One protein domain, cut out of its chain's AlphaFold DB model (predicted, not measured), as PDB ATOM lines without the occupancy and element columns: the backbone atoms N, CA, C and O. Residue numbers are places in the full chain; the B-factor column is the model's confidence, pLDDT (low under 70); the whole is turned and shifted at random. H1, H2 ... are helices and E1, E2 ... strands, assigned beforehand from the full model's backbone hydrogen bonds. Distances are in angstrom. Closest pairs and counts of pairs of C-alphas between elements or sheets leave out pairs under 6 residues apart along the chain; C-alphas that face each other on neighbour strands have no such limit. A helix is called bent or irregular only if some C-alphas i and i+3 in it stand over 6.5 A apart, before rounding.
ATOM      1  N   ILE A   4     216.211 225.563 183.395       90.50
ATOM      2  CA  ILE A   4     215.606 226.878 183.194       90.50
ATOM      3  C   ILE A   4     215.615 227.592 184.538       90.50
ATOM      4  O   ILE A   4     215.179 227.029 185.535       90.50
ATOM      5  N   ILE A   5     216.122 228.820 184.572       92.50
ATOM      6  CA  ILE A   5     216.125 229.646 185.777       92.50
ATOM      7  C   ILE A   5     215.437 230.967 185.442       92.50
ATOM      8  O   ILE A   5     215.916 231.751 184.609       92.50
ATOM      9  N   THR A   6     214.288 231.198 186.057       90.56
ATOM     10  CA  THR A   6     213.446 232.368 185.809       90.56
ATOM     11  C   THR A   6     213.821 233.530 186.722       90.56
ATOM     12  O   THR A   6     214.498 233.351 187.730       90.56
ATOM     13  N   GLY A   7     213.486 234.759 186.314       89.31
ATOM     14  CA  GLY A   7     213.850 235.971 187.061       89.31
ATOM     15  C   GLY A   7     215.361 236.218 187.172       89.31
ATOM     16  O   GLY A   7     215.803 236.949 188.051       89.31
ATOM     17  N   THR A   8     216.187 235.617 186.311       91.75
ATOM     18  CA  THR A   8     217.661 235.682 186.404       91.75
ATOM     19  C   THR A   8     218.274 236.916 185.766       91.75
ATOM     20  O   THR A   8     219.449 237.213 185.987       91.75
ATOM     21  N   LEU A   9     217.507 237.629 184.945       90.38
ATOM     22  CA  LEU A   9     218.012 238.700 184.098       90.38
ATOM     23  C   LEU A   9     217.251 240.009 184.375       90.38
ATOM     24  O   LEU A   9     216.313 240.327 183.645       90.38
ATOM     25  N   PRO A  10     217.630 240.786 185.416       89.06
ATOM     26  CA  PRO A  10     217.067 242.114 185.692       89.06
ATOM     27  C   PRO A  10     217.268 243.068 184.516       89.06
ATOM     28  O   PRO A  10     218.195 242.844 183.732       89.06
ATOM     29  N   PRO A  11     216.485 244.159 184.404       88.12
ATOM     30  CA  PRO A  11     216.704 245.178 183.383       88.12
ATOM     31  C   PRO A  11     218.172 245.613 183.318       88.12
ATOM     32  O   PRO A  11     218.838 245.708 184.347       88.12
ATOM     33  N   LYS A  12     218.674 245.906 182.114       85.94
ATOM     34  CA  LYS A  12     220.094 246.219 181.861       85.94
ATOM     35  C   LYS A  12     220.696 247.199 182.873       85.94
ATOM     36  O   LYS A  12     221.755 246.936 183.431       85.94
ATOM     37  N   THR A  13     220.011 248.311 183.120       87.44
ATOM     38  CA  THR A  13     220.460 249.361 184.045       87.44
ATOM     39  C   THR A  13     220.643 248.837 185.469       87.44
ATOM     40  O   THR A  13     221.647 249.129 186.115       87.44
ATOM     41  N   ILE A  14     219.709 248.008 185.937       90.31
ATOM     42  CA  ILE A  14     219.777 247.346 187.241       90.31
ATOM     43  C   ILE A  14     220.907 246.320 187.259       90.31
ATOM     44  O   ILE A  14     221.729 246.328 188.170       90.31
ATOM     45  N   MET A  15     221.003 245.472 186.233       89.94
ATOM     46  CA  MET A  15     222.047 244.452 186.150       89.94
ATOM     47  C   MET A  15     223.452 245.074 186.190       89.94
ATOM     48  O   MET A  15     224.320 244.575 186.901       89.94
ATOM     49  N   GLN A  16     223.667 246.191 185.489       89.38
ATOM     50  CA  GLN A  16     224.918 246.958 185.523       89.38
ATOM     51  C   GLN A  16     225.259 247.463 186.927       89.38
ATOM     52  O   GLN A  16     226.394 247.311 187.378       89.38
ATOM     53  N   ALA A  17     224.274 248.030 187.625       90.94
ATOM     54  CA  ALA A  17     224.451 248.550 188.977       90.94
ATOM     55  C   ALA A  17     224.733 247.438 190.001       90.94
ATOM     56  O   ALA A  17     225.565 247.606 190.892       90.94
ATOM     57  N   LEU A  18     224.073 246.285 189.862       92.75
ATOM     58  CA  LEU A  18     224.235 245.149 190.771       92.75
ATOM     59  C   LEU A  18     225.487 244.317 190.471       92.75
ATOM     60  O   LEU A  18     225.948 243.592 191.351       92.75
ATOM     61  N   PHE A  19     226.065 244.410 189.268       91.94
ATOM     62  CA  PHE A  19     227.135 243.511 188.822       91.94
ATOM     63  C   PHE A  19     228.334 243.397 189.781       91.94
ATOM     64  O   PHE A  19     228.771 242.269 190.019       91.94
ATOM     65  N   PRO A  20     228.848 244.482 190.398       92.94
ATOM     66  CA  PRO A  20     229.918 244.366 191.390       92.94
ATOM     67  C   PRO A  20     229.527 243.489 192.590       92.94
ATOM     68  O   PRO A  20     230.319 242.662 193.039       92.94
ATOM     69  N   GLN A  21     228.286 243.612 193.069       95.56
ATOM     70  CA  GLN A  21     227.763 242.797 194.168       95.56
ATOM     71  C   GLN A  21     227.517 241.354 193.727       95.56
ATOM     72  O   GLN A  21     227.805 240.430 194.482       95.56
ATOM     73  N   ILE A  22     227.051 241.145 192.490       95.00
ATOM     74  CA  ILE A  22     226.908 239.810 191.894       95.00
ATOM     75  C   ILE A  22     228.272 239.115 191.840       95.00
ATOM     76  O   ILE A  22     228.380 237.962 192.230       95.00
ATOM     77  N   GLN A  23     229.340 239.806 191.433       94.19
ATOM     78  CA  GLN A  23     230.684 239.219 191.411       94.19
ATOM     79  C   GLN A  23     231.173 238.770 192.792       94.19
ATOM     80  O   GLN A  23     231.953 237.824 192.870       94.19
ATOM     81  N   GLN A  24     230.737 239.445 193.856       95.44
ATOM     82  CA  GLN A  24     231.102 239.108 195.226       95.44
ATOM     83  C   GLN A  24     230.226 237.988 195.804       95.44
ATOM     84  O   GLN A  24     230.748 237.072 196.431       95.44
ATOM     85  N   LYS A  25     228.902 238.076 195.621       95.69
ATOM     86  CA  LYS A  25     227.914 237.199 196.272       95.69
ATOM     87  C   LYS A  25     227.524 235.975 195.439       95.69
ATOM     88  O   LYS A  25     227.091 234.984 196.010       95.69
ATOM     89  N   ALA A  26     227.666 236.041 194.117       96.50
ATOM     90  CA  ALA A  26     227.346 234.974 193.166       96.50
ATOM     91  C   ALA A  26     228.441 234.866 192.072       96.50
ATOM     92  O   ALA A  26     228.214 235.174 190.889       96.50
ATOM     93  N   PRO A  27     229.688 234.528 192.461       96.06
ATOM     94  CA  PRO A  27     230.827 234.516 191.552       96.06
ATOM     95  C   PRO A  27     230.697 233.497 190.412       96.06
ATOM     96  O   PRO A  27     231.212 233.763 189.317       96.06
ATOM     97  N   TYR A  28     230.043 232.346 190.611       96.62
ATOM     98  CA  TYR A  28     229.873 231.365 189.537       96.62
ATOM     99  C   TYR A  28     228.919 231.876 188.470       96.62
ATOM    100  O   TYR A  28     229.265 231.814 187.291       96.62
ATOM    101  N   PHE A  29     227.800 232.483 188.853       94.88
ATOM    102  CA  PHE A  29     226.878 233.149 187.945       94.88
ATOM    103  C   PHE A  29     227.568 234.275 187.170       94.88
ATOM    104  O   PHE A  29     227.514 234.313 185.937       94.88
ATOM    105  N   ALA A  30     228.302 235.156 187.859       92.25
ATOM    106  CA  ALA A  30     229.040 236.237 187.206       92.25
ATOM    107  C   ALA A  30     230.044 235.709 186.166       92.25
ATOM    108  O   ALA A  30     230.178 236.253 185.063       92.25
ATOM    109  N   ASN A  31     230.762 234.636 186.504       91.31
ATOM    110  CA  ASN A  31     231.706 233.989 185.600       91.31
ATOM    111  C   ASN A  31     231.003 233.269 184.449       91.31
ATOM    112  O   ASN A  31     231.487 233.322 183.315       91.31
ATOM    113  N   TYR A  32     229.870 232.627 184.721       91.69
ATOM    114  CA  TYR A  32     229.044 231.941 183.740       91.69
ATOM    115  C   TYR A  32     228.580 232.914 182.656       91.69
ATOM    116  O   TYR A  32     228.872 232.712 181.476       91.69
ATOM    117  N   LEU A  33     227.999 234.045 183.061       89.56
ATOM    118  CA  LEU A  33     227.603 235.129 182.165       89.56
ATOM    119  C   LEU A  33     228.766 235.567 181.249       89.56
ATOM    120  O   LEU A  33     228.610 235.654 180.029       89.56
ATOM    121  N   LYS A  34     229.972 235.767 181.797       86.31
ATOM    122  CA  LYS A  34     231.155 236.193 181.018       86.31
ATOM    123  C   LYS A  34     231.665 235.128 180.037       86.31
ATOM    124  O   LYS A  34     232.098 235.468 178.926       86.31
ATOM    125  N   LYS A  35     231.676 233.857 180.454       86.00
ATOM    126  CA  LYS A  35     232.270 232.736 179.702       86.00
ATOM    127  C   LYS A  35     231.371 232.260 178.566       86.00
ATOM    128  O   LYS A  35     231.860 231.967 177.473       86.00
ATOM    129  N   MET A  36     230.071 232.206 178.811       87.56
ATOM    130  CA  MET A  36     229.119 231.553 177.923       87.56
ATOM    131  C   MET A  36     228.725 232.438 176.732       87.56
ATOM    132  O   MET A  36     229.107 233.615 176.618       87.56
ATOM    133  N   ARG A  37     228.030 231.834 175.766       86.44
ATOM    134  CA  ARG A  37     227.355 232.528 174.669       86.44
ATOM    135  C   ARG A  37     225.875 232.626 174.981       86.44
ATOM    136  O   ARG A  37     225.243 231.591 175.119       86.44
ATOM    137  N   ALA A  38     225.354 233.847 175.050       88.00
ATOM    138  CA  ALA A  38     223.922 234.086 175.131       88.00
ATOM    139  C   ALA A  38     223.339 234.104 173.713       88.00
ATOM    140  O   ALA A  38     223.723 234.935 172.890       88.00
ATOM    141  N   VAL A  39     222.425 233.185 173.432       87.69
ATOM    142  CA  VAL A  39     221.633 233.141 172.204       87.69
ATOM    143  C   VAL A  39     220.220 233.549 172.575       87.69
ATOM    144  O   VAL A  39     219.583 232.884 173.392       87.69
ATOM    145  N   ARG A  40     219.745 234.667 172.019       86.31
ATOM    146  CA  ARG A  40     218.360 235.091 172.222       86.31
ATOM    147  C   ARG A  40     217.445 234.092 171.530       86.31
ATOM    148  O   ARG A  40     217.635 233.813 170.348       86.31
ATOM    149  N   SER A  41     216.474 233.583 172.268       84.69
ATOM    150  CA  SER A  41     215.426 232.752 171.698       84.69
ATOM    151  C   SER A  41     214.488 233.577 170.812       84.69
ATOM    152  O   SER A  41     214.314 234.779 171.006       84.69
ATOM    153  N   ASP A  42     213.820 232.894 169.894       82.94
ATOM    154  CA  ASP A  42     212.715 233.343 169.040       82.94
ATOM    155  C   ASP A  42     211.395 233.574 169.805       82.94
ATOM    156  O   ASP A  42     210.332 233.680 169.201       82.94
ATOM    157  N   TYR A  43     211.453 233.662 171.138       76.88
ATOM    158  CA  TYR A  43     210.299 233.971 171.971       76.88
ATOM    159  C   TYR A  43     209.757 235.360 171.624       76.88
ATOM    160  O   TYR A  43     210.452 236.373 171.759       76.88
ATOM    161  N   LEU A  44     208.498 235.377 171.200       70.62
ATOM    162  CA  LEU A  44     207.688 236.571 171.062       70.62
ATOM    163  C   LEU A  44     206.613 236.507 172.150       70.62
ATOM    164  O   LEU A  44     205.948 235.478 172.254       70.62
ATOM    165  N   PRO A  45     206.405 237.580 172.932       63.06
ATOM    166  CA  PRO A  45     205.360 237.648 173.952       63.06
ATOM    167  C   PRO A  45     203.970 237.834 173.316       63.06
ATOM    168  O   PRO A  45     203.164 238.656 173.738       63.06
ATOM    169  N   THR A  46     203.697 237.123 172.226       53.25
ATOM    170  CA  THR A  46     202.408 237.124 171.546       53.25
ATOM    171  C   THR A  46     201.515 236.097 172.231       53.25
ATOM    172  O   THR A  46     201.918 234.944 172.369       53.25
ATOM    173  N   CYS A  47     200.314 236.520 172.637       52.50
ATOM    174  CA  CYS A  47     199.284 235.699 173.295       52.50
ATOM    175  C   CYS A  47     199.490 235.413 174.797       52.50
ATOM    176  O   CYS A  47     199.064 234.360 175.261       52.50
ATOM    177  N   GLY A  48     200.135 236.310 175.556       57.66
ATOM    178  CA  GLY A  48     200.159 236.258 177.030       57.66
ATOM    179  C   GLY A  48     200.958 235.103 177.654       57.66
ATOM    180  O   GLY A  48     201.036 235.011 178.872       57.66
ATOM    181  N   GLN A  49     201.581 234.241 176.846       71.31
ATOM    182  CA  GLN A  49     202.436 233.151 177.311       71.31
ATOM    183  C   GLN A  49     203.713 233.699 177.961       71.31
ATOM    184  O   GLN A  49     204.411 234.504 177.339       71.31
ATOM    185  N   THR A  50     204.079 233.243 179.161       76.06
ATOM    186  CA  THR A  50     205.344 233.657 179.794       76.06
ATOM    187  C   THR A  50     206.565 233.025 179.121       76.06
ATOM    188  O   THR A  50     206.480 231.944 178.527       76.06
ATOM    189  N   PRO A  51     207.752 233.646 179.261       78.38
ATOM    190  CA  PRO A  51     209.023 233.057 178.844       78.38
ATOM    191  C   PRO A  51     209.213 231.613 179.328       78.38
ATOM    192  O   PRO A  51     209.710 230.779 178.569       78.38
ATOM    193  N   LEU A  52     208.792 231.323 180.568       82.00
ATOM    194  CA  LEU A  52     208.861 229.995 181.176       82.00
ATOM    195  C   LEU A  52     207.985 228.988 180.429       82.00
ATOM    196  O   LEU A  52     208.489 227.968 179.978       82.00
ATOM    197  N   GLU A  53     206.699 229.278 180.254       77.50
ATOM    198  CA  GLU A  53     205.770 228.378 179.561       77.50
ATOM    199  C   GLU A  53     206.226 228.057 178.141       77.50
ATOM    200  O   GLU A  53     206.207 226.897 177.729       77.50
ATOM    201  N   TRP A  54     206.674 229.079 177.406       80.19
ATOM    202  CA  TRP A  54     207.148 228.914 176.038       80.19
ATOM    203  C   TRP A  54     208.340 227.963 175.968       80.19
ATOM    204  O   TRP A  54     208.366 227.045 175.143       80.19
ATOM    205  N   ILE A  55     209.338 228.153 176.841       79.38
ATOM    206  CA  ILE A  55     210.521 227.291 176.806       79.38
ATOM    207  C   ILE A  55     210.210 225.893 177.334       79.38
ATOM    208  O   ILE A  55     210.720 224.909 176.799       79.38
ATOM    209  N   SER A  56     209.335 225.804 178.331       77.25
ATOM    210  CA  SER A  56     208.860 224.556 178.900       77.25
ATOM    211  C   SER A  56     208.180 223.681 177.841       77.25
ATOM    212  O   SER A  56     208.554 222.521 177.683       77.25
ATOM    213  N   GLN A  57     207.286 224.236 177.021       74.88
ATOM    214  CA  GLN A  57     206.655 223.504 175.912       74.88
ATOM    215  C   GLN A  57     207.653 222.948 174.887       74.88
ATOM    216  O   GLN A  57     207.432 221.876 174.330       74.88
ATOM    217  N   LYS A  58     208.764 223.653 174.639       75.69
ATOM    218  CA  LYS A  58     209.819 223.188 173.722       75.69
ATOM    219  C   LYS A  58     210.768 222.160 174.359       75.69
ATOM    220  O   LYS A  58     211.418 221.405 173.639       75.69
ATOM    221  N   GLN A  59     210.931 222.185 175.683       73.62
ATOM    222  CA  GLN A  59     211.902 221.373 176.430       73.62
ATOM    223  C   GLN A  59     211.340 220.031 176.901       73.62
ATOM    224  O   GLN A  59     212.099 219.063 176.992       73.62
ATOM    225  N   ASP A 197     211.581 219.411 187.661       74.69
ATOM    226  CA  ASP A 197     212.795 219.546 188.503       74.69
ATOM    227  C   ASP A 197     213.955 220.305 187.827       74.69
ATOM    228  O   ASP A 197     214.968 220.644 188.442       74.69
ATOM    229  N   PHE A 198     213.842 220.552 186.522       82.56
ATOM    230  CA  PHE A 198     214.793 221.347 185.756       82.56
ATOM    231  C   PHE A 198     214.457 222.849 185.756       82.56
ATOM    232  O   PHE A 198     215.175 223.606 185.102       82.56
ATOM    233  N   ILE A 199     213.405 223.283 186.457       86.12
ATOM    234  CA  ILE A 199     212.933 224.670 186.520       86.12
ATOM    235  C   ILE A 199     213.166 225.237 187.923       86.12
ATOM    236  O   ILE A 199     212.691 224.696 188.913       86.12
ATOM    237  N   TYR A 200     213.866 226.366 187.981       89.94
ATOM    238  CA  TYR A 200     214.210 227.090 189.203       89.94
ATOM    239  C   TYR A 200     213.520 228.458 189.180       89.94
ATOM    240  O   TYR A 200     213.776 229.258 188.273       89.94
ATOM    241  N   ARG A 201     212.628 228.702 190.148       88.50
ATOM    242  CA  ARG A 201     211.735 229.880 190.225       88.50
ATOM    243  C   ARG A 201     212.007 230.784 191.425       88.50
ATOM    244  O   ARG A 201     211.324 231.782 191.623       88.50
ATOM    245  N   GLU A 202     213.029 230.475 192.214       90.50
ATOM    246  CA  GLU A 202     213.326 231.104 193.506       90.50
ATOM    247  C   GLU A 202     213.655 232.602 193.402       90.50
ATOM    248  O   GLU A 202     213.644 233.310 194.409       90.50
ATOM    249  N   LEU A 203     213.944 233.100 192.196       92.88
ATOM    250  CA  LEU A 203     214.190 234.519 191.943       92.88
ATOM    251  C   LEU A 203     212.935 235.289 191.519       92.88
ATOM    252  O   LEU A 203     212.946 236.513 191.632       92.88
ATOM    253  N   GLU A 204     211.877 234.621 191.041       87.19
ATOM    254  CA  GLU A 204     210.720 235.265 190.396       87.19
ATOM    255  C   GLU A 204     210.063 236.307 191.294       87.19
ATOM    256  O   GLU A 204     209.919 237.457 190.889       87.19
ATOM    257  N   GLU A 205     209.711 235.939 192.526       83.75
ATOM    258  CA  GLU A 205     209.012 236.842 193.441       83.75
ATOM    259  C   GLU A 205     209.816 238.127 193.683       83.75
ATOM    260  O   GLU A 205     209.333 239.234 193.439       83.75
ATOM    261  N   THR A 206     211.081 237.983 194.089       90.31
ATOM    262  CA  THR A 206     211.969 239.126 194.359       90.31
ATOM    263  C   THR A 206     212.255 239.958 193.108       90.31
ATOM    264  O   THR A 206     212.407 241.175 193.201       90.31
ATOM    265  N   PHE A 207     212.287 239.319 191.936       88.81
ATOM    266  CA  PHE A 207     212.448 239.975 190.646       88.81
ATOM    267  C   PHE A 207     211.232 240.844 190.307       88.81
ATOM    268  O   PHE A 207     211.397 242.015 189.964       88.81
ATOM    269  N   TYR A 208     210.014 240.308 190.436       83.00
ATOM    270  CA  TYR A 208     208.780 241.034 190.124       83.00
ATOM    271  C   TYR A 208     208.488 242.150 191.130       83.00
ATOM    272  O   TYR A 208     208.046 243.229 190.741       83.00
ATOM    273  N   GLN A 209     208.817 241.938 192.406       86.75
ATOM    274  CA  GLN A 209     208.751 242.973 193.441       86.75
ATOM    275  C   GLN A 209     209.867 244.024 193.317       86.75
ATOM    276  O   GLN A 209     209.874 244.996 194.069       86.75
ATOM    277  N   GLN A 210     210.823 243.835 192.398       90.25
ATOM    278  CA  GLN A 210     212.015 244.678 192.242       90.25
ATOM    279  C   GLN A 210     212.832 244.810 193.542       90.25
ATOM    280  O   GLN A 210     213.548 245.790 193.758       90.25
ATOM    281  N   ASN A 211     212.747 243.805 194.418       94.38
ATOM    282  CA  ASN A 211     213.499 243.750 195.663       94.38
ATOM    283  C   ASN A 211     214.897 243.185 195.382       94.38
ATOM    284  O   ASN A 211     215.176 242.005 195.594       94.38
ATOM    285  N   TRP A 212     215.777 244.039 194.862       94.56
ATOM    286  CA  TRP A 212     217.091 243.633 194.359       94.56
ATOM    287  C   TRP A 212     218.049 243.113 195.435       94.56
ATOM    288  O   TRP A 212     218.926 242.304 195.137       94.56
ATOM    289  N   GLU A 213     217.874 243.536 196.686       94.94
ATOM    290  CA  GLU A 213     218.645 243.005 197.810       94.94
ATOM    291  C   GLU A 213     218.247 241.557 198.115       94.94
ATOM    292  O   GLU A 213     219.110 240.673 198.157       94.94
ATOM    293  N   ALA A 214     216.942 241.293 198.252       94.31
ATOM    294  CA  ALA A 214     216.432 239.938 198.438       94.31
ATOM    295  C   ALA A 214     216.747 239.053 197.223       94.31
ATOM    296  O   ALA A 214     217.150 237.901 197.385       94.31
ATOM    297  N   TRP A 215     216.651 239.609 196.014       96.25
ATOM    298  CA  TRP A 215     217.021 238.931 194.775       96.25
ATOM    299  C   TRP A 215     218.492 238.501 194.768       96.25
ATOM    300  O   TRP A 215     218.789 237.345 194.474       96.25
ATOM    301  N   LEU A 216     219.425 239.378 195.165       96.69
ATOM    302  CA  LEU A 216     220.850 239.035 195.280       96.69
ATOM    303  C   LEU A 216     221.095 237.921 196.301       96.69
ATOM    304  O   LEU A 216     221.932 237.045 196.077       96.69
ATOM    305  N   HIS A 217     220.378 237.954 197.424       96.38
ATOM    306  CA  HIS A 217     220.466 236.910 198.435       96.38
ATOM    307  C   HIS A 217     219.978 235.560 197.887       96.38
ATOM    308  O   HIS A 217     220.677 234.557 198.032       96.38
ATOM    309  N   GLN A 218     218.841 235.516 197.187       96.44
ATOM    310  CA  GLN A 218     218.366 234.273 196.566       96.44
ATOM    311  C   GLN A 218     219.308 233.797 195.454       96.44
ATOM    312  O   GLN A 218     219.631 232.612 195.389       96.44
ATOM    313  N   LEU A 219     219.848 234.712 194.643       96.88
ATOM    314  CA  LEU A 219     220.821 234.374 193.607       96.88
ATOM    315  C   LEU A 219     222.078 233.721 194.194       96.88
ATOM    316  O   LEU A 219     222.549 232.732 193.640       96.88
ATOM    317  N   SER A 220     222.593 234.211 195.327       96.12
ATOM    318  CA  SER A 220     223.757 233.584 195.976       96.12
ATOM    319  C   SER A 220     223.501 232.138 196.410       96.12
ATOM    320  O   SER A 220     224.420 231.324 196.394       96.12
ATOM    321  N   ARG A 221     222.251 231.782 196.734       95.44
ATOM    322  CA  ARG A 221     221.877 230.403 197.084       95.44
ATOM    323  C   ARG A 221     221.837 229.495 195.857       95.44
ATOM    324  O   ARG A 221     222.122 228.308 195.973       95.44
ATOM    325  N   LEU A 222     221.513 230.057 194.694       94.69
ATOM    326  CA  LEU A 222     221.508 229.355 193.411       94.69
ATOM    327  C   LEU A 222     222.881 229.341 192.720       94.69
ATOM    328  O   LEU A 222     223.029 228.648 191.715       94.69
ATOM    329  N   ASP A 223     223.879 230.077 193.222       96.31
ATOM    330  CA  ASP A 223     225.159 230.298 192.527       96.31
ATOM    331  C   ASP A 223     225.864 228.986 192.148       96.31
ATOM    332  O   ASP A 223     226.426 228.841 191.062       96.31
ATOM    333  N   GLU A 224     225.756 227.981 193.013       94.62
ATOM    334  CA  GLU A 224     226.362 226.668 192.807       94.62
ATOM    335  C   GLU A 224     225.845 225.964 191.539       94.62
ATOM    336  O   GLU A 224     226.599 225.248 190.875       94.62
ATOM    337  N   LEU A 225     224.600 226.234 191.123       92.25
ATOM    338  CA  LEU A 225     224.029 225.693 189.884       92.25
ATOM    339  C   LEU A 225     224.823 226.109 188.642       92.25
ATOM    340  O   LEU A 225     224.796 225.401 187.636       92.25
ATOM    341  N   PHE A 226     225.532 227.238 188.699       93.81
ATOM    342  CA  PHE A 226     226.272 227.798 187.573       93.81
ATOM    343  C   PHE A 226     227.710 227.290 187.469       93.81
ATOM    344  O   PHE A 226     228.350 227.519 186.438       93.81
ATOM    345  N   ARG A 227     228.235 226.604 188.495       92.12
ATOM    346  CA  ARG A 227     229.649 226.200 188.558       92.12
ATOM    347  C   ARG A 227     230.053 225.312 187.380       92.12
ATOM    348  O   ARG A 227     231.065 225.574 186.731       92.12
ATOM    349  N   GLU A 228     229.247 224.293 187.093       85.62
ATOM    350  CA  GLU A 228     229.547 223.264 186.084       85.62
ATOM    351  C   GLU A 228     228.464 223.144 185.008       85.62
ATOM    352  O   GLU A 228     228.474 222.221 184.192       85.62
ATOM    353  N   ALA A 229     227.515 224.080 184.975       89.00
ATOM    354  CA  ALA A 229     226.459 224.044 183.982       89.00
ATOM    355  C   ALA A 229     227.038 224.152 182.565       89.00
ATOM    356  O   ALA A 229     227.714 225.115 182.207       89.00
ATOM    357  N   SER A 230     226.732 223.173 181.717       88.00
ATOM    358  CA  SER A 230     227.124 223.202 180.308       88.00
ATOM    359  C   SER A 230     226.199 224.096 179.486       88.00
ATOM    360  O   SER A 230     226.659 224.778 178.578       88.00
ATOM    361  N   SER A 231     224.906 224.148 179.813       90.94
ATOM    362  CA  SER A 231     223.956 225.072 179.192       90.94
ATOM    363  C   SER A 231     222.733 225.318 180.067       90.94
ATOM    364  O   SER A 231     222.230 224.372 180.675       90.94
ATOM    365  N   LEU A 232     222.241 226.557 180.087       93.31
ATOM    366  CA  LEU A 232     221.086 226.994 180.876       93.31
ATOM    367  C   LEU A 232     220.191 227.920 180.057       93.31
ATOM    368  O   LEU A 232     220.688 228.709 179.254       93.31
ATOM    369  N   TYR A 233     218.888 227.872 180.309       92.12
ATOM    370  CA  TYR A 233     217.989 228.956 179.938       92.12
ATOM    371  C   TYR A 233     217.892 229.951 181.080       92.12
ATOM    372  O   TYR A 233     217.531 229.583 182.196       92.12
ATOM    373  N   LEU A 234     218.199 231.208 180.783       93.12
ATOM    374  CA  LEU A 234     218.027 232.323 181.702       93.12
ATOM    375  C   LEU A 234     216.899 233.205 181.174       93.12
ATOM    376  O   LEU A 234     216.951 233.655 180.022       93.12
ATOM    377  N   CYS A 235     215.872 233.413 181.994       90.06
ATOM    378  CA  CYS A 235     214.679 234.157 181.604       90.06
ATOM    379  C   CYS A 235     214.607 235.499 182.340       90.06
ATOM    380  O   CYS A 235     214.805 235.565 183.556       90.06
ATOM    381  N   ALA A 236     214.292 236.556 181.593       85.12
ATOM    382  CA  ALA A 236     213.702 237.771 182.155       85.12
ATOM    383  C   ALA A 236     212.167 237.684 182.046       85.12
ATOM    384  O   ALA A 236     211.641 236.635 181.678       85.12
ATOM    385  N   SER A 237     211.456 238.781 182.311       77.50
ATOM    386  CA  SER A 237     209.997 238.859 182.140       77.50
ATOM    387  C   SER A 237     209.535 238.792 180.678       77.50
ATOM    388  O   SER A 237     208.443 238.311 180.408       77.50
ATOM    389  N   ASP A 238     210.354 239.246 179.727       78.69
ATOM    390  CA  ASP A 238     209.971 239.451 178.319       78.69
ATOM    391  C   ASP A 238     210.877 238.716 177.313       78.69
ATOM    392  O   ASP A 238     210.745 238.875 176.098       78.69
ATOM    393  N   ARG A 239     211.862 237.952 177.795       84.56
ATOM    394  CA  ARG A 239     212.890 237.344 176.942       84.56
ATOM    395  C   ARG A 239     213.482 236.088 177.563       84.56
ATOM    396  O   ARG A 239     213.688 236.007 178.773       84.56
ATOM    397  N   VAL A 240     213.856 235.159 176.690       88.69
ATOM    398  CA  VAL A 240     214.593 233.938 177.027       88.69
ATOM    399  C   VAL A 240     215.946 233.969 176.327       88.69
ATOM    400  O   VAL A 240     216.028 234.271 175.132       88.69
ATOM    401  N   TYR A 241     217.002 233.617 177.057       90.31
ATOM    402  CA  TYR A 241     218.321 233.369 176.485       90.31
ATOM    403  C   TYR A 241     218.786 231.958 176.794       90.31
ATOM    404  O   TYR A 241     218.795 231.537 177.950       90.31
ATOM    405  N   LEU A 242     219.257 231.266 175.764       91.62
ATOM    406  CA  LEU A 242     220.057 230.065 175.927       91.62
ATOM    407  C   LEU A 242     221.519 230.465 176.126       91.62
ATOM    408  O   LEU A 242     222.131 231.065 175.243       91.62
ATOM    409  N   PHE A 243     222.087 230.097 177.266       91.75
ATOM    410  CA  PHE A 243     223.512 230.194 177.532       91.75
ATOM    411  C   PHE A 243     224.174 228.854 177.232       91.75
ATOM    412  O   PHE A 243     223.816 227.836 177.816       91.75
ATOM    413  N   GLU A 244     225.137 228.848 176.316       90.62
ATOM    414  CA  GLU A 244     225.825 227.632 175.867       90.62
ATOM    415  C   GLU A 244     227.330 227.862 175.634       90.62
ATOM    416  O   GLU A 244     227.777 229.015 175.539       90.62
ATOM    417  N   PRO A 245     228.152 226.794 175.576       88.06
ATOM    418  CA  PRO A 245     229.590 226.927 175.420       88.06
ATOM    419  C   PRO A 245     229.931 227.487 174.039       88.06
ATOM    420  O   PRO A 245     229.301 227.168 173.034       88.06
ATOM    421  N   ARG A 246     230.983 228.303 173.968       81.50
ATOM    422  CA  ARG A 246     231.470 228.841 172.691       81.50
ATOM    423  C   ARG A 246     232.191 227.765 171.895       81.50
ATOM    424  O   ARG A 246     233.054 227.070 172.441       81.50
ATOM    425  N   THR A 247     231.927 227.709 170.593       80.44
ATOM    426  CA  THR A 247     232.713 226.869 169.684       80.44
ATOM    427  C   THR A 247     234.132 227.423 169.526       80.44
ATOM    428  O   THR A 247     234.399 228.594 169.803       80.44
ATOM    429  N   PHE A 248     235.067 226.579 169.084       74.19
ATOM    430  CA  PHE A 248     236.482 226.941 168.939       74.19
ATOM    431  C   PHE A 248     236.693 228.194 168.070       74.19
ATOM    432  O   PHE A 248     237.393 229.116 168.475       74.19
ATOM    433  N   ILE A 249     235.992 228.285 166.938       72.94
ATOM    434  CA  ILE A 249     236.057 229.427 166.011       72.94
ATOM    435  C   ILE A 249     235.549 230.717 166.678       72.94
ATOM    436  O   ILE A 249     236.130 231.785 166.517       72.94
ATOM    437  N   GLN A 250     234.502 230.622 167.499       70.50
ATOM    438  CA  GLN A 250     233.934 231.775 168.203       70.50
ATOM    439  C   GLN A 250     234.845 232.309 169.316       70.50
ATOM    440  O   GLN A 250     234.721 233.471 169.697       70.50
ATOM    441  N   LYS A 251     235.765 231.490 169.846       69.50
ATOM    442  CA  LYS A 251     236.772 231.939 170.822       69.50
ATOM    443  C   LYS A 251     237.853 232.823 170.184       69.50
ATOM    444  O   LYS A 251     238.486 233.584 170.908       69.50
ATOM    445  N   LEU A 252     238.035 232.736 168.864       69.25
ATOM    446  CA  LEU A 252     239.064 233.457 168.105       69.25
ATOM    447  C   LEU A 252     238.596 234.832 167.589       69.25
ATOM    448  O   LEU A 252     239.422 235.625 167.143       69.25
ATOM    449  N   LEU A 253     237.295 235.140 167.656       63.84
ATOM    450  CA  LEU A 253     236.744 236.425 167.212       63.84
ATOM    451  C   LEU A 253     236.973 237.551 168.249       63.84
ATOM    452  O   LEU A 253     236.856 237.315 169.457       63.84
ATOM    453  N   PRO A 254     237.269 238.791 167.805       51.00
ATOM    454  CA  PRO A 254     237.610 239.899 168.691       51.00
ATOM    455  C   PRO A 254     236.455 240.348 169.603       51.00
ATOM    456  O   PRO A 254     235.283 240.419 169.246       51.00
ATOM    457  N   GLN A 255     236.851 240.737 170.811       54.75
ATOM    458  CA  GLN A 255     236.072 240.990 172.028       54.75
ATOM    459  C   GLN A 255     234.910 242.012 171.950       54.75
ATOM    460  O   GLN A 255     234.099 242.057 172.875       54.75
ATOM    461  N   LYS A 256     234.760 242.791 170.869       45.25
ATOM    462  CA  LYS A 256     233.633 243.735 170.697       45.25
ATOM    463  C   LYS A 256     232.285 243.043 170.441       45.25
ATOM    464  O   LYS A 256     231.250 243.635 170.720       45.25
ATOM    465  N   SER A 257     232.292 241.777 170.022       42.94
ATOM    466  CA  SER A 257     231.097 240.931 169.878       42.94
ATOM    467  C   SER A 257     230.792 240.087 171.129       42.94
ATOM    468  O   SER A 257     230.180 239.021 171.033       42.94
ATOM    469  N   ARG A 258     231.271 240.491 172.318       52.75
ATOM    470  CA  ARG A 258     231.030 239.743 173.563       52.75
ATOM    471  C   ARG A 258     229.575 239.879 174.006       52.75
ATOM    472  O   ARG A 258     229.075 240.980 174.192       52.75
TER     473      ARG A 258
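Overview. This is residues 4 to 59 and 197 to 258 of the 264 residues of an uncharacterized protein of Basilea psittacipulmonis DSM 24701 (UniProt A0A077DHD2). A small sheet of three short strands, E1, E3 and E2, lies in the middle part of the model, with E2 and E3 nearest to the mean of the C-alphas, and three helices that cross one another, H1, H2 and H5, make a cluster off its E2 side, with the first printed residues, 4 to 11, running between E2 and that cluster. H3 packs on the sheet through its residues 51 to 55, H4 sits at a corner of H5, and at the far end from H3 and H4 the last residues form the small helix H6 and a tail whose residues 252 to 257 stick out. The printed part has 118 residues with six named helices and three named strands, in the order H1, H2, E1, H3, H4, H5, E2, E3, H6; the sheet runs E1, E3, E2, all antiparallel, and the class is mostly helix. The whole is compact, with a radius of gyration of the C-alphas of 14.3 A, and spans 40 by 35 by 29 A.

Along the chain. H1 is residues 12 to 25, beginning at C-alpha 12 at (220.094, 246.219, 181.861), 18.7 A from first to last C-alpha. H2 is residues 27 to 35, 12.1 A long, and E1 is residues 37 to 40. H3, residues 51 to 59, is 12.3 A long and ends at the cut. After the cut come H4, residues 204 to 208, and H5, residues 212 to 226, which is 19.5 A long and starts at C-alpha 212 at (217.091, 243.633, 194.359). E2 is residues 232 to 235, E3 is residues 240 to 244 and 12.9 A long, and H6 is residues 248 to 251, ending at C-alpha 251 at (236.772, 231.939, 170.822). H1 and H5 are irregular: C-alphas 17 and 20 are 7.3 A apart, and C-alphas 221 and 224 are 7.2 A apart.

Arrangement. H5 is the hub, touching three helices. With its residues 216 to 220 it touches H1 at a steep tilt of 61 degrees, the same way, the closest C-alphas being those of Lys 25 and Ser 220, 5.5 A apart. With its residues 223 to 226 it touches H2, about perpendicular at 71 degrees, only just beyond steep, the closest C-alphas being those of Phe 29 and Phe 226 at 5.4 A. H1 touches H2 with residues 19 to 23 at a steep tilt of 53 degrees, opposite ways; the C-alphas of Gln 23 and Ala 30 come closest, 5.4 A. The helix packing is mostly crossed: of these three pairs, 0 are at a shallow tilt. H4 and H5 touch only at the corner by their link, closest at the C-alphas of Thr 206 and Trp 215, 5.1 A. In the sheet, E1 and E3 are antiparallel at 154 degrees, with N 37 and O 244 within hydrogen-bond range at 2.8 A. E2 and E3 form a hairpin, antiparallel at 158 degrees, with N 234 and O 241 at 2.9 A. H2 only grazes the sheet, with residues 32 to 35. H3 is on it, over E3 and E2, at a height over the sheet of 10.0 A, and runs along the strands, at 15 degrees to E2 on the local plane, which is fitted to just 6 C-alphas. H6 is apart from the other five helices. In H2, H3 and H4 every O i to N i+4 pair is within hydrogen-bond range; in H1 it is 8 of 10, in H5 8 of 11, and H6 is too short for such a pair.

Size, cuts and confidence. The two C-alphas farthest apart are those of Gln 209 and Ile 249, 41.0 A. Residues 60 to 196 are cut out, and C-alphas 59 and 197 are 12.2 A apart across the cut. Of the links that are printed whole, none is long; E1 to H3, with 10 residues, is short, and the others are tight. The mean pLDDT of the printed part is 84.8, and residues 45 to 48 and 251 to 258 are under 70.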